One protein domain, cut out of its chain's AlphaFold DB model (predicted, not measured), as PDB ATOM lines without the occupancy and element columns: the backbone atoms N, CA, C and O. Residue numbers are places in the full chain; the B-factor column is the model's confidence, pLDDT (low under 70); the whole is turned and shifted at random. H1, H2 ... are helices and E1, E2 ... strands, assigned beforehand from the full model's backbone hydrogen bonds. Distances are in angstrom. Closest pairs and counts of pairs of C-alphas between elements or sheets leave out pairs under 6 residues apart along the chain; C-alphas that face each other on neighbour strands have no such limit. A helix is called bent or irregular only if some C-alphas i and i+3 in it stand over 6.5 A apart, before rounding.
ATOM      1  N   ASP A   2      22.395 -18.416  -8.120       33.31
ATOM      2  CA  ASP A   2      22.702 -19.512  -9.013       33.31
ATOM      3  C   ASP A   2      21.520 -19.610  -9.973       33.31
ATOM      4  O   ASP A   2      20.460 -20.122  -9.623       33.31
ATOM      5  N   GLU A   3      21.662 -18.978 -11.139       38.28
ATOM      6  CA  GLU A   3      20.740 -19.172 -12.256       38.28
ATOM      7  C   GLU A   3      20.869 -20.626 -12.714       38.28
ATOM      8  O   GLU A   3      21.826 -21.024 -13.377       38.28
ATOM      9  N   GLU A   4      19.908 -21.435 -12.277       40.81
ATOM     10  CA  GLU A   4      19.704 -22.809 -12.712       40.81
ATOM     11  C   GLU A   4      19.578 -22.835 -14.249       40.81
ATOM     12  O   GLU A   4      18.792 -22.062 -14.813       40.81
ATOM     13  N   PRO A   5      20.342 -23.677 -14.971       36.50
ATOM     14  CA  PRO A   5      20.267 -23.716 -16.422       36.50
ATOM     15  C   PRO A   5      18.936 -24.349 -16.829       36.50
ATOM     16  O   PRO A   5      18.797 -25.570 -16.863       36.50
ATOM     17  N   LEU A   6      17.944 -23.515 -17.156       36.88
ATOM     18  CA  LEU A   6      16.719 -23.960 -17.815       36.88
ATOM     19  C   LEU A   6      17.120 -24.713 -19.085       36.88
ATOM     20  O   LEU A   6      17.627 -24.114 -20.038       36.88
ATOM     21  N   ALA A   7      16.908 -26.029 -19.083       36.97
ATOM     22  CA  ALA A   7      17.136 -26.887 -20.231       36.97
ATOM     23  C   ALA A   7      16.338 -26.336 -21.425       36.97
ATOM     24  O   ALA A   7      15.110 -26.426 -21.488       36.97
ATOM     25  N   ARG A   8      17.046 -25.701 -22.362       38.22
ATOM     26  CA  ARG A   8      16.504 -25.248 -23.643       38.22
ATOM     27  C   ARG A   8      16.481 -26.452 -24.574       38.22
ATOM     28  O   ARG A   8      17.475 -26.753 -25.227       38.22
ATOM     29  N   ILE A   9      15.367 -27.170 -24.587       43.34
ATOM     30  CA  ILE A   9      15.159 -28.277 -25.517       43.34
ATOM     31  C   ILE A   9      14.638 -27.665 -26.820       43.34
ATOM     32  O   ILE A   9      13.571 -27.059 -26.831       43.34
ATOM     33  N   HIS A  10      15.401 -27.784 -27.911       36.91
ATOM     34  CA  HIS A  10      14.947 -27.361 -29.237       36.91
ATOM     35  C   HIS A  10      13.751 -28.215 -29.673       36.91
ATOM     36  O   HIS A  10      13.844 -29.436 -29.798       36.91
ATOM     37  N   VAL A  11      12.622 -27.558 -29.931       42.72
ATOM     38  CA  VAL A  11      11.336 -28.181 -30.263       42.72
ATOM     39  C   VAL A  11      11.192 -28.414 -31.779       42.72
ATOM     40  O   VAL A  11      10.117 -28.297 -32.358       42.72
ATOM     41  N   GLU A  12      12.262 -28.811 -32.466       38.06
ATOM     42  CA  GLU A  12      12.079 -29.429 -33.790       38.06
ATOM     43  C   GLU A  12      11.542 -30.872 -33.674       38.06
ATOM     44  O   GLU A  12      10.956 -31.380 -34.627       38.06
ATOM     45  N   GLU A  13      11.615 -31.501 -32.489       42.12
ATOM     46  CA  GLU A  13      11.002 -32.816 -32.216       42.12
ATOM     47  C   GLU A  13       9.523 -32.752 -31.751       42.12
ATOM     48  O   GLU A  13       8.786 -33.696 -32.025       42.12
ATOM     49  N   VAL A  14       9.022 -31.680 -31.106       43.66
ATOM     50  CA  VAL A  14       7.627 -31.671 -30.564       43.66
ATOM     51  C   VAL A  14       6.573 -31.300 -31.616       43.66
ATOM     52  O   VAL A  14       5.437 -31.758 -31.542       43.66
ATOM     53  N   LEU A  15       6.930 -30.554 -32.663       39.12
ATOM     54  CA  LEU A  15       5.994 -30.254 -33.758       39.12
ATOM     55  C   LEU A  15       5.821 -31.413 -34.753       39.12
ATOM     56  O   LEU A  15       4.732 -31.572 -35.299       39.12
ATOM     57  N   GLN A  16       6.819 -32.298 -34.898       37.31
ATOM     58  CA  GLN A  16       6.619 -33.568 -35.611       37.31
ATOM     59  C   GLN A  16       5.671 -34.525 -34.865       37.31
ATOM     60  O   GLN A  16       5.110 -35.423 -35.490       37.31
ATOM     61  N   ILE A  17       5.462 -34.342 -33.555       40.06
ATOM     62  CA  ILE A  17       4.563 -35.169 -32.733       40.06
ATOM     63  C   ILE A  17       3.087 -34.785 -32.947       40.06
ATOM     64  O   ILE A  17       2.238 -35.674 -33.021       40.06
ATOM     65  N   ILE A  18       2.788 -33.495 -33.150       36.66
ATOM     66  CA  ILE A  18       1.424 -32.999 -33.409       36.66
ATOM     67  C   ILE A  18       0.938 -33.409 -34.811       36.66
ATOM     68  O   ILE A  18      -0.203 -33.840 -34.959       36.66
ATOM     69  N   GLU A  19       1.795 -33.356 -35.840       30.03
ATOM     70  CA  GLU A  19       1.412 -33.752 -37.211       30.03
ATOM     71  C   GLU A  19       1.432 -35.273 -37.456       30.03
ATOM     72  O   GLU A  19       0.818 -35.745 -38.412       30.03
ATOM     73  N   ARG A  20       2.109 -36.065 -36.607       28.11
ATOM     74  CA  ARG A  20       2.184 -37.536 -36.753       28.11
ATOM     75  C   ARG A  20       1.318 -38.315 -35.763       28.11
ATOM     76  O   ARG A  20       1.259 -39.534 -35.884       28.11
ATOM     77  N   HIS A  48      12.408 -44.214 -14.660       79.62
ATOM     78  CA  HIS A  48      13.566 -44.214 -15.545       79.62
ATOM     79  C   HIS A  48      13.164 -43.773 -16.949       79.62
ATOM     80  O   HIS A  48      12.078 -44.088 -17.440       79.62
ATOM     81  N   CYS A  49      14.062 -43.060 -17.624       74.88
ATOM     82  CA  CYS A  49      13.815 -42.581 -18.975       74.88
ATOM     83  C   CYS A  49      13.678 -43.757 -19.946       74.88
ATOM     84  O   CYS A  49      14.633 -44.503 -20.161       74.88
ATOM     85  N   VAL A  50      12.522 -43.898 -20.597       79.25
ATOM     86  CA  VAL A  50      12.267 -45.004 -21.541       79.25
ATOM     87  C   VAL A  50      13.106 -44.901 -22.817       79.25
ATOM     88  O   VAL A  50      13.305 -45.899 -23.509       79.25
ATOM     89  N   ILE A  51      13.634 -43.706 -23.110       74.38
ATOM     90  CA  ILE A  51      14.390 -43.430 -24.334       74.38
ATOM     91  C   ILE A  51      15.872 -43.773 -24.170       74.38
ATOM     92  O   ILE A  51      16.410 -44.539 -24.963       74.38
ATOM     93  N   CYS A  52      16.544 -43.241 -23.146       73.25
ATOM     94  CA  CYS A  52      17.969 -43.521 -22.933       73.25
ATOM     95  C   CYS A  52      18.227 -44.676 -21.955       73.25
ATOM     96  O   CYS A  52      19.341 -45.196 -21.931       73.25
ATOM     97  N   LYS A  53      17.227 -45.074 -21.152       77.44
ATOM     98  CA  LYS A  53      17.288 -46.136 -20.125       77.44
ATOM     99  C   LYS A  53      18.374 -45.960 -19.056       77.44
ATOM    100  O   LYS A  53      18.633 -46.887 -18.298       77.44
ATOM    101  N   ARG A  54      19.023 -44.796 -19.012       78.19
ATOM    102  CA  ARG A  54      20.119 -44.472 -18.084       78.19
ATOM    103  C   ARG A  54      19.712 -43.394 -17.095       78.19
ATOM    104  O   ARG A  54      19.938 -43.548 -15.904       78.19
ATOM    105  N   GLY A  55      19.096 -42.327 -17.599       79.25
ATOM    106  CA  GLY A  55      18.717 -41.188 -16.779       79.25
ATOM    107  C   GLY A  55      17.448 -41.410 -15.977       79.25
ATOM    108  O   GLY A  55      16.589 -42.239 -16.313       79.25
ATOM    109  N   THR A  56      17.336 -40.609 -14.931       82.38
ATOM    110  CA  THR A  56      16.155 -40.526 -14.085       82.38
ATOM    111  C   THR A  56      15.270 -39.396 -14.585       82.38
ATOM    112  O   THR A  56      15.746 -38.324 -14.963       82.38
ATOM    113  N   VAL A  57      13.969 -39.644 -14.620       80.56
ATOM    114  CA  VAL A  57      12.968 -38.653 -14.986       80.56
ATOM    115  C   VAL A  57      12.588 -37.878 -13.728       80.56
ATOM    116  O   VAL A  57      12.283 -38.466 -12.689       80.56
ATOM    117  N   LYS A  58      12.679 -36.549 -13.800       82.75
ATOM    118  CA  LYS A  58      12.388 -35.632 -12.692       82.75
ATOM    119  C   LYS A  58      11.502 -34.501 -13.188       82.75
ATOM    120  O   LYS A  58      11.646 -34.054 -14.320       82.75
ATOM    121  N   SER A  59      10.610 -34.004 -12.341       82.50
ATOM    122  CA  SER A  59       9.818 -32.815 -12.663       82.50
ATOM    123  C   SER A  59      10.725 -31.591 -12.816       82.50
ATOM    124  O   SER A  59      11.595 -31.351 -11.979       82.50
ATOM    125  N   GLY A  60      10.510 -30.811 -13.870       79.62
ATOM    126  CA  GLY A  60      11.256 -29.595 -14.162       79.62
ATOM    127  C   GLY A  60      10.466 -28.647 -15.060       79.62
ATOM    128  O   GLY A  60       9.500 -29.031 -15.717       79.62
ATOM    129  N   THR A  61      10.871 -27.381 -15.083       77.44
ATOM    130  CA  THR A  61      10.293 -26.390 -15.998       77.44
ATOM    131  C   THR A  61      11.128 -26.340 -17.265       77.44
ATOM    132  O   THR A  61      12.324 -26.053 -17.214       77.44
ATOM    133  N   VAL A  62      10.499 -26.588 -18.410       76.25
ATOM    134  CA  VAL A  62      11.139 -26.499 -19.727       76.25
ATOM    135  C   VAL A  62      10.567 -25.339 -20.519       76.25
ATOM    136  O   VAL A  62       9.392 -25.002 -20.387       76.25
ATOM    137  N   GLN A  63      11.389 -24.731 -21.371       76.44
ATOM    138  CA  GLN A  63      10.895 -23.787 -22.371       76.44
ATOM    139  C   GLN A  63      10.528 -24.554 -23.639       76.44
ATOM    140  O   GLN A  63      11.411 -24.978 -24.381       76.44
ATOM    141  N   ALA A  64       9.230 -24.732 -23.876       75.88
ATOM    142  CA  ALA A  64       8.710 -25.292 -25.112       75.88
ATOM    143  C   ALA A  64       8.635 -24.197 -26.188       75.88
ATOM    144  O   ALA A  64       8.047 -23.141 -25.970       75.88
ATOM    145  N   GLU A  65       9.224 -24.437 -27.353       73.75
ATOM    146  CA  GLU A  65       9.131 -23.546 -28.508       73.75
ATOM    147  C   GLU A  65       7.985 -23.988 -29.438       73.75
ATOM    148  O   GLU A  65       7.993 -25.079 -29.992       73.75
ATOM    149  N   LEU A  66       6.979 -23.137 -29.628       77.00
ATOM    150  CA  LEU A  66       5.883 -23.331 -30.575       77.00
ATOM    151  C   LEU A  66       6.158 -22.515 -31.840       77.00
ATOM    152  O   LEU A  66       6.116 -21.285 -31.820       77.00
ATOM    153  N   ARG A  67       6.399 -23.196 -32.962       76.81
ATOM    154  CA  ARG A  67       6.523 -22.563 -34.279       76.81
ATOM    155  C   ARG A  67       5.153 -22.402 -34.937       76.81
ATOM    156  O   ARG A  67       4.457 -23.384 -35.197       76.81
ATOM    157  N   ILE A  68       4.781 -21.164 -35.244       77.62
ATOM    158  CA  ILE A  68       3.532 -20.804 -35.919       77.62
ATOM    159  C   ILE A  68       3.902 -19.988 -37.160       77.62
ATOM    160  O   ILE A  68       4.112 -18.782 -37.097       77.62
ATOM    161  N   GLY A  69       4.041 -20.663 -38.305       78.25
ATOM    162  CA  GLY A  69       4.535 -20.030 -39.532       78.25
ATOM    163  C   GLY A  69       5.986 -19.555 -39.381       78.25
ATOM    164  O   GLY A  69       6.906 -20.378 -39.307       78.25
ATOM    165  N   THR A  70       6.180 -18.234 -39.359       78.88
ATOM    166  CA  THR A  70       7.474 -17.567 -39.124       78.88
ATOM    167  C   THR A  70       7.694 -17.162 -37.670       78.88
ATOM    168  O   THR A  70       8.809 -16.792 -37.311       78.88
ATOM    169  N   ASP A  71       6.650 -17.215 -36.843       77.88
ATOM    170  CA  ASP A  71       6.713 -16.831 -35.440       77.88
ATOM    171  C   ASP A  71       7.138 -18.012 -34.569       77.88
ATOM    172  O   ASP A  71       6.761 -19.164 -34.802       77.88
ATOM    173  N   HIS A  72       7.933 -17.708 -33.547       77.00
ATOM    174  CA  HIS A  72       8.441 -18.666 -32.572       77.00
ATOM    175  C   HIS A  72       8.027 -18.202 -31.179       77.00
ATOM    176  O   HIS A  72       8.522 -17.191 -30.680       77.00
ATOM    177  N   LEU A  73       7.094 -18.921 -30.564       74.88
ATOM    178  CA  LEU A  73       6.634 -18.648 -29.208       74.88
ATOM    179  C   LEU A  73       7.414 -19.512 -28.228       74.88
ATOM    180  O   LEU A  73       7.477 -20.723 -28.397       74.88
ATOM    181  N   MET A  74       7.951 -18.911 -27.173       77.25
ATOM    182  CA  MET A  74       8.554 -19.651 -26.066       77.25
ATOM    183  C   MET A  74       7.553 -19.722 -24.913       77.25
ATOM    184  O   MET A  74       7.154 -18.690 -24.374       77.25
ATOM    185  N   VAL A  75       7.139 -20.933 -24.547       79.25
ATOM    186  CA  VAL A  75       6.152 -21.198 -23.498       79.25
ATOM    187  C   VAL A  75       6.810 -22.021 -22.391       79.25
ATOM    188  O   VAL A  75       7.254 -23.141 -22.651       79.25
ATOM    189  N   PRO A  76       6.905 -21.506 -21.156       79.62
ATOM    190  CA  PRO A  76       7.365 -22.303 -20.029       79.62
ATOM    191  C   PRO A  76       6.298 -23.338 -19.655       79.62
ATOM    192  O   PRO A  76       5.139 -22.991 -19.439       79.62
ATOM    193  N   VAL A  77       6.691 -24.606 -19.555       80.19
ATOM    194  CA  VAL A  77       5.802 -25.715 -19.188       80.19
ATOM    195  C   VAL A  77       6.469 -26.563 -18.115       80.19
ATOM    196  O   VAL A  77       7.644 -26.912 -18.231       80.19
ATOM    197  N   VAL A  78       5.719 -26.894 -17.067       81.12
ATOM    198  CA  VAL A  78       6.163 -27.836 -16.034       81.12
ATOM    199  C   VAL A  78       5.891 -29.245 -16.531       81.12
ATOM    200  O   VAL A  78       4.754 -29.584 -16.855       81.12
ATOM    201  N   THR A  79       6.941 -30.047 -16.631       80.56
ATOM    202  CA  THR A  79       6.886 -31.363 -17.258       80.56
ATOM    203  C   THR A  79       7.960 -32.260 -16.662       80.56
ATOM    204  O   THR A  79       8.827 -31.799 -15.920       80.56
ATOM    205  N   GLU A  80       7.926 -33.550 -16.953       80.62
ATOM    206  CA  GLU A  80       8.987 -34.435 -16.490       80.62
ATOM    207  C   GLU A  80      10.131 -34.480 -17.505       80.62
ATOM    208  O   GLU A  80       9.901 -34.585 -18.704       80.62
ATOM    209  N   VAL A  81      11.376 -34.379 -17.051       80.19
ATOM    210  CA  VAL A  81      12.563 -34.294 -17.905       80.19
ATOM    211  C   VAL A  81      13.587 -35.315 -17.449       80.19
ATOM    212  O   VAL A  81      13.841 -35.481 -16.256       80.19
ATOM    213  N   CYS A  82      14.185 -36.011 -18.409       77.56
ATOM    214  CA  CYS A  82      15.321 -36.874 -18.130       77.56
ATOM    215  C   CYS A  82      16.586 -36.045 -17.883       77.56
ATOM    216  O   CYS A  82      16.961 -35.241 -18.736       77.56
ATOM    217  N   ASP A  83      17.275 -36.297 -16.770       80.19
ATOM    218  CA  ASP A  83      18.504 -35.578 -16.412       80.19
ATOM    219  C   ASP A  83      19.703 -35.895 -17.320       80.19
ATOM    220  O   ASP A  83      20.543 -35.032 -17.547       80.19
ATOM    221  N   GLU A  84      19.747 -37.096 -17.900       79.69
ATOM    222  CA  GLU A  84      20.852 -37.517 -18.773       79.69
ATOM    223  C   GLU A  84      20.678 -37.092 -20.235       79.69
ATOM    224  O   GLU A  84      21.610 -36.603 -20.866       79.69
ATOM    225  N   CYS A  85      19.499 -37.329 -20.826       70.88
ATOM    226  CA  CYS A  85      19.282 -37.071 -22.256       70.88
ATOM    227  C   CYS A  85      18.497 -35.789 -22.542       70.88
ATOM    228  O   CYS A  85      18.302 -35.457 -23.710       70.88
ATOM    229  N   GLY A  86      18.009 -35.102 -21.505       69.06
ATOM    230  CA  GLY A  86      17.272 -33.848 -21.640       69.06
ATOM    231  C   GLY A  86      15.921 -33.986 -22.338       69.06
ATOM    232  O   GLY A  86      15.372 -32.987 -22.776       69.06
ATOM    233  N   LYS A  87      15.373 -35.199 -22.494       74.62
ATOM    234  CA  LYS A  87      14.061 -35.383 -23.130       74.62
ATOM    235  C   LYS A  87      12.935 -35.062 -22.152       74.62
ATOM    236  O   LYS A  87      12.924 -35.584 -21.037       74.62
ATOM    237  N   ALA A  88      12.009 -34.220 -22.603       76.19
ATOM    238  CA  ALA A  88      10.801 -33.839 -21.888       76.19
ATOM    239  C   ALA A  88       9.639 -34.797 -22.199       76.19
ATOM    240  O   ALA A  88       9.429 -35.186 -23.347       76.19
ATOM    241  N   TYR A  89       8.879 -35.141 -21.168       78.44
ATOM    242  CA  TYR A  89       7.675 -35.958 -21.198       78.44
ATOM    243  C   TYR A  89       6.489 -35.058 -20.890       78.44
ATOM    244  O   TYR A  89       6.358 -34.588 -19.760       78.44
ATOM    245  N   TYR A  90       5.654 -34.802 -21.895       80.06
ATOM    246  CA  TYR A  90       4.480 -33.943 -21.776       80.06
ATOM    247  C   TYR A  90       3.257 -34.757 -21.369       80.06
ATOM    248  O   TYR A  90       2.896 -35.726 -22.035       80.06
ATOM    249  N   SER A  91       2.603 -34.345 -20.285       80.88
ATOM    250  CA  SER A  91       1.296 -34.879 -19.910       80.88
ATOM    251  C   SER A  91       0.202 -34.364 -20.849       80.88
ATOM    252  O   SER A  91       0.368 -33.349 -21.533       80.88
ATOM    253  N   THR A  92      -0.961 -35.016 -20.840       81.00
ATOM    254  CA  THR A  92      -2.145 -34.556 -21.584       81.00
ATOM    255  C   THR A  92      -2.523 -33.117 -21.222       81.00
ATOM    256  O   THR A  92      -2.918 -32.337 -22.085       81.00
ATOM    257  N   GLU A  93      -2.359 -32.731 -19.955       81.38
ATOM    258  CA  GLU A  93      -2.613 -31.366 -19.485       81.38
ATOM    259  C   GLU A  93      -1.615 -30.360 -20.068       81.38
ATOM    260  O   GLU A  93      -2.017 -29.293 -20.533       81.38
ATOM    261  N   ALA A  94      -0.326 -30.714 -20.097       79.75
ATOM    262  CA  ALA A  94       0.721 -29.888 -20.690       79.75
ATOM    263  C   ALA A  94       0.512 -29.703 -22.202       79.75
ATOM    264  O   ALA A  94       0.629 -28.589 -22.712       79.75
ATOM    265  N   MET A  95       0.137 -30.775 -22.905       81.88
ATOM    266  CA  MET A  95      -0.195 -30.727 -24.332       81.88
ATOM    267  C   MET A  95      -1.402 -29.825 -24.596       81.88
ATOM    268  O   MET A  95      -1.311 -28.896 -25.399       81.88
ATOM    269  N   ARG A  96      -2.492 -30.013 -23.846       83.38
ATOM    270  CA  ARG A  96      -3.693 -29.181 -23.976       83.38
ATOM    271  C   ARG A  96      -3.401 -27.708 -23.683       83.38
ATOM    272  O   ARG A  96      -3.950 -26.831 -24.345       83.38
ATOM    273  N   HIS A  97      -2.535 -27.418 -22.713       85.25
ATOM    274  CA  HIS A  97      -2.101 -26.051 -22.439       85.25
ATOM    275  C   HIS A  97      -1.362 -25.436 -23.636       85.25
ATOM    276  O   HIS A  97      -1.673 -24.313 -24.036       85.25
ATOM    277  N   LEU A  98      -0.430 -26.170 -24.250       83.25
ATOM    278  CA  LEU A  98       0.295 -25.715 -25.442       83.25
ATOM    279  C   LEU A  98      -0.641 -25.467 -26.636       83.25
ATOM    280  O   LEU A  98      -0.490 -24.460 -27.333       83.25
ATOM    281  N   GLU A  99      -1.635 -26.332 -26.844       83.94
ATOM    282  CA  GLU A  99      -2.673 -26.141 -27.866       83.94
ATOM    283  C   GLU A  99      -3.493 -24.871 -27.611       83.94
ATOM    284  O   GLU A  99      -3.638 -24.038 -28.508       83.94
ATOM    285  N   GLN A 100      -3.940 -24.654 -26.372       87.06
ATOM    286  CA  GLN A 100      -4.671 -23.442 -25.994       87.06
ATOM    287  C   GLN A 100      -3.839 -22.174 -26.210       87.06
ATOM    288  O   GLN A 100      -4.352 -21.169 -26.702       87.06
ATOM    289  N   VAL A 101      -2.547 -22.195 -25.868       85.75
ATOM    290  CA  VAL A 101      -1.644 -21.058 -26.115       85.75
ATOM    291  C   VAL A 101      -1.524 -20.780 -27.614       85.75
ATOM    292  O   VAL A 101      -1.603 -19.623 -28.030       85.75
ATOM    293  N   ARG A 102      -1.410 -21.826 -28.440       83.56
ATOM    294  CA  ARG A 102      -1.389 -21.698 -29.902       83.56
ATOM    295  C   ARG A 102      -2.674 -21.065 -30.440       83.56
ATOM    296  O   ARG A 102      -2.596 -20.132 -31.238       83.56
ATOM    297  N   GLU A 103      -3.841 -21.531 -30.007       86.75
ATOM    298  CA  GLU A 103      -5.134 -20.973 -30.429       86.75
ATOM    299  C   GLU A 103      -5.316 -19.521 -29.978       86.75
ATOM    300  O   GLU A 103      -5.749 -18.674 -30.762       86.75
ATOM    301  N   ASN A 104      -4.924 -19.201 -28.744       88.69
ATOM    302  CA  ASN A 104      -4.974 -17.839 -28.217       88.69
ATOM    303  C   ASN A 104      -4.067 -16.887 -29.008       88.69
ATOM    304  O   ASN A 104      -4.421 -15.725 -29.219       88.69
ATOM    305  N   PHE A 105      -2.909 -17.365 -29.467       85.25
ATOM    306  CA  PHE A 105      -2.017 -16.569 -30.309       85.25
ATOM    307  C   PHE A 105      -2.610 -16.355 -31.707       85.25
ATOM    308  O   PHE A 105      -2.664 -15.224 -32.189       85.25
ATOM    309  N   LEU A 106      -3.131 -17.415 -32.334       85.25
ATOM    310  CA  LEU A 106      -3.770 -17.331 -33.655       85.25
ATOM    311  C   LEU A 106      -5.009 -16.423 -33.656       85.25
ATOM    312  O   LEU A 106      -5.226 -15.665 -34.601       85.25
ATOM    313  N   SER A 107      -5.798 -16.466 -32.583       89.12
ATOM    314  CA  SER A 107      -6.968 -15.599 -32.382       89.12
ATOM    315  C   SER A 107      -6.613 -14.187 -31.898       89.12
ATOM    316  O   SER A 107      -7.511 -13.366 -31.715       89.12
ATOM    317  N   LYS A 108      -5.318 -13.873 -31.735       86.38
ATOM    318  CA  LYS A 108      -4.795 -12.578 -31.261       86.38
ATOM    319  C   LYS A 108      -5.304 -12.169 -29.874       86.38
ATOM    320  O   LYS A 108      -5.296 -10.987 -29.535       86.38
ATOM    321  N   VAL A 109      -5.727 -13.139 -29.066       86.62
ATOM    322  CA  VAL A 109      -6.095 -12.934 -27.659       86.62
ATOM    323  C   VAL A 109      -4.846 -12.640 -26.831       86.62
ATOM    324  O   VAL A 109      -4.887 -11.816 -25.918       86.62
ATOM    325  N   ILE A 110      -3.725 -13.277 -27.177       83.94
ATOM    326  CA  ILE A 110      -2.418 -13.007 -26.576       83.94
ATOM    327  C   ILE A 110      -1.473 -12.399 -27.610       83.94
ATOM    328  O   ILE A 110      -1.371 -12.875 -28.740       83.94
ATOM    329  N   VAL A 111      -0.757 -11.354 -27.200       82.19
ATOM    330  CA  VAL A 111       0.321 -10.735 -27.979       82.19
ATOM    331  C   VAL A 111       1.571 -10.742 -27.100       82.19
ATOM    332  O   VAL A 111       1.771  -9.815 -26.314       82.19
TER     333      VAL A 111
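AT A GLANCE: This is residues 2 to 20 and 48 to 111 of the 122 residues of the protein "YgiT-type zinc finger protein" of Nitrospira sp (UniProt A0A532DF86). A long hairpin of two strands, E1 and E2, is strongly bent along its length, and the helix H2 packs lengthwise on one side of it. The unnamed stretch of residues 2 to 14 passes on the other side and leads to the short helix H1, which is near E1 at its first residue, Leu 15. The 83 printed residues hold two named helices and two named strands, in the order H1, E1, E2, H2; the sheet E1 - E2 is antiparallel and the class is mixed, helices and strands. The whole is compact, with a radius of gyration of the C-alphas of 13.6 A and spans of 42 by 36 by 23 A.

HOW THE PARTS SIT: Start with E1, residues 57 to 68, and E2, residues 71 to 82, a hairpin with 163 degrees between directions. Look at N 62 and O 77, 2.9 A apart, and N 68 and O 71, 2.8 A apart, both within hydrogen-bond range. E1 bends by 75 degrees at residue 60 and E2 by 83 degrees at residue 78. Beyond E2, residues 88 to 89 pair antiparallel with its residues 80 to 81. For H2, residues 92 to 106, the closest C-alphas to E2 are those of Val 77 and Ala 94, 6.7 A apart; to E1, those of Leu 66 and Arg 102, 7.5 A. For H1, residues 15 to 20, and E1, the closest are those of Leu 15 and Leu 66, 7.6 A; H1 is apart from E2 and H2. In both helices every O i to N i+4 pair is within hydrogen-bond range.

IN THESE COORDINATES: Find C-alpha 57 at (12.968, -38.653, -14.986); from there E1 runs 29.1 A to C-alpha 68. E2 runs 27.8 A from C-alpha 71. H2 runs 21.1 A, ending with C-alpha 106 at (-3.770, -17.331, -33.655). H1 is 8.7 A long.

THE WHOLE: The C-alphas farthest apart are those of Arg 54 and Lys 108, 42.6 A. Residues 21 to 47 are not printed, and C-alphas 20 and 48 are 25.0 A apart across this cut. The link from E1 to E2 is tight and that from E2 to H2 short. The model's pLDDT is under 70 at residues 2 to 20 and 86.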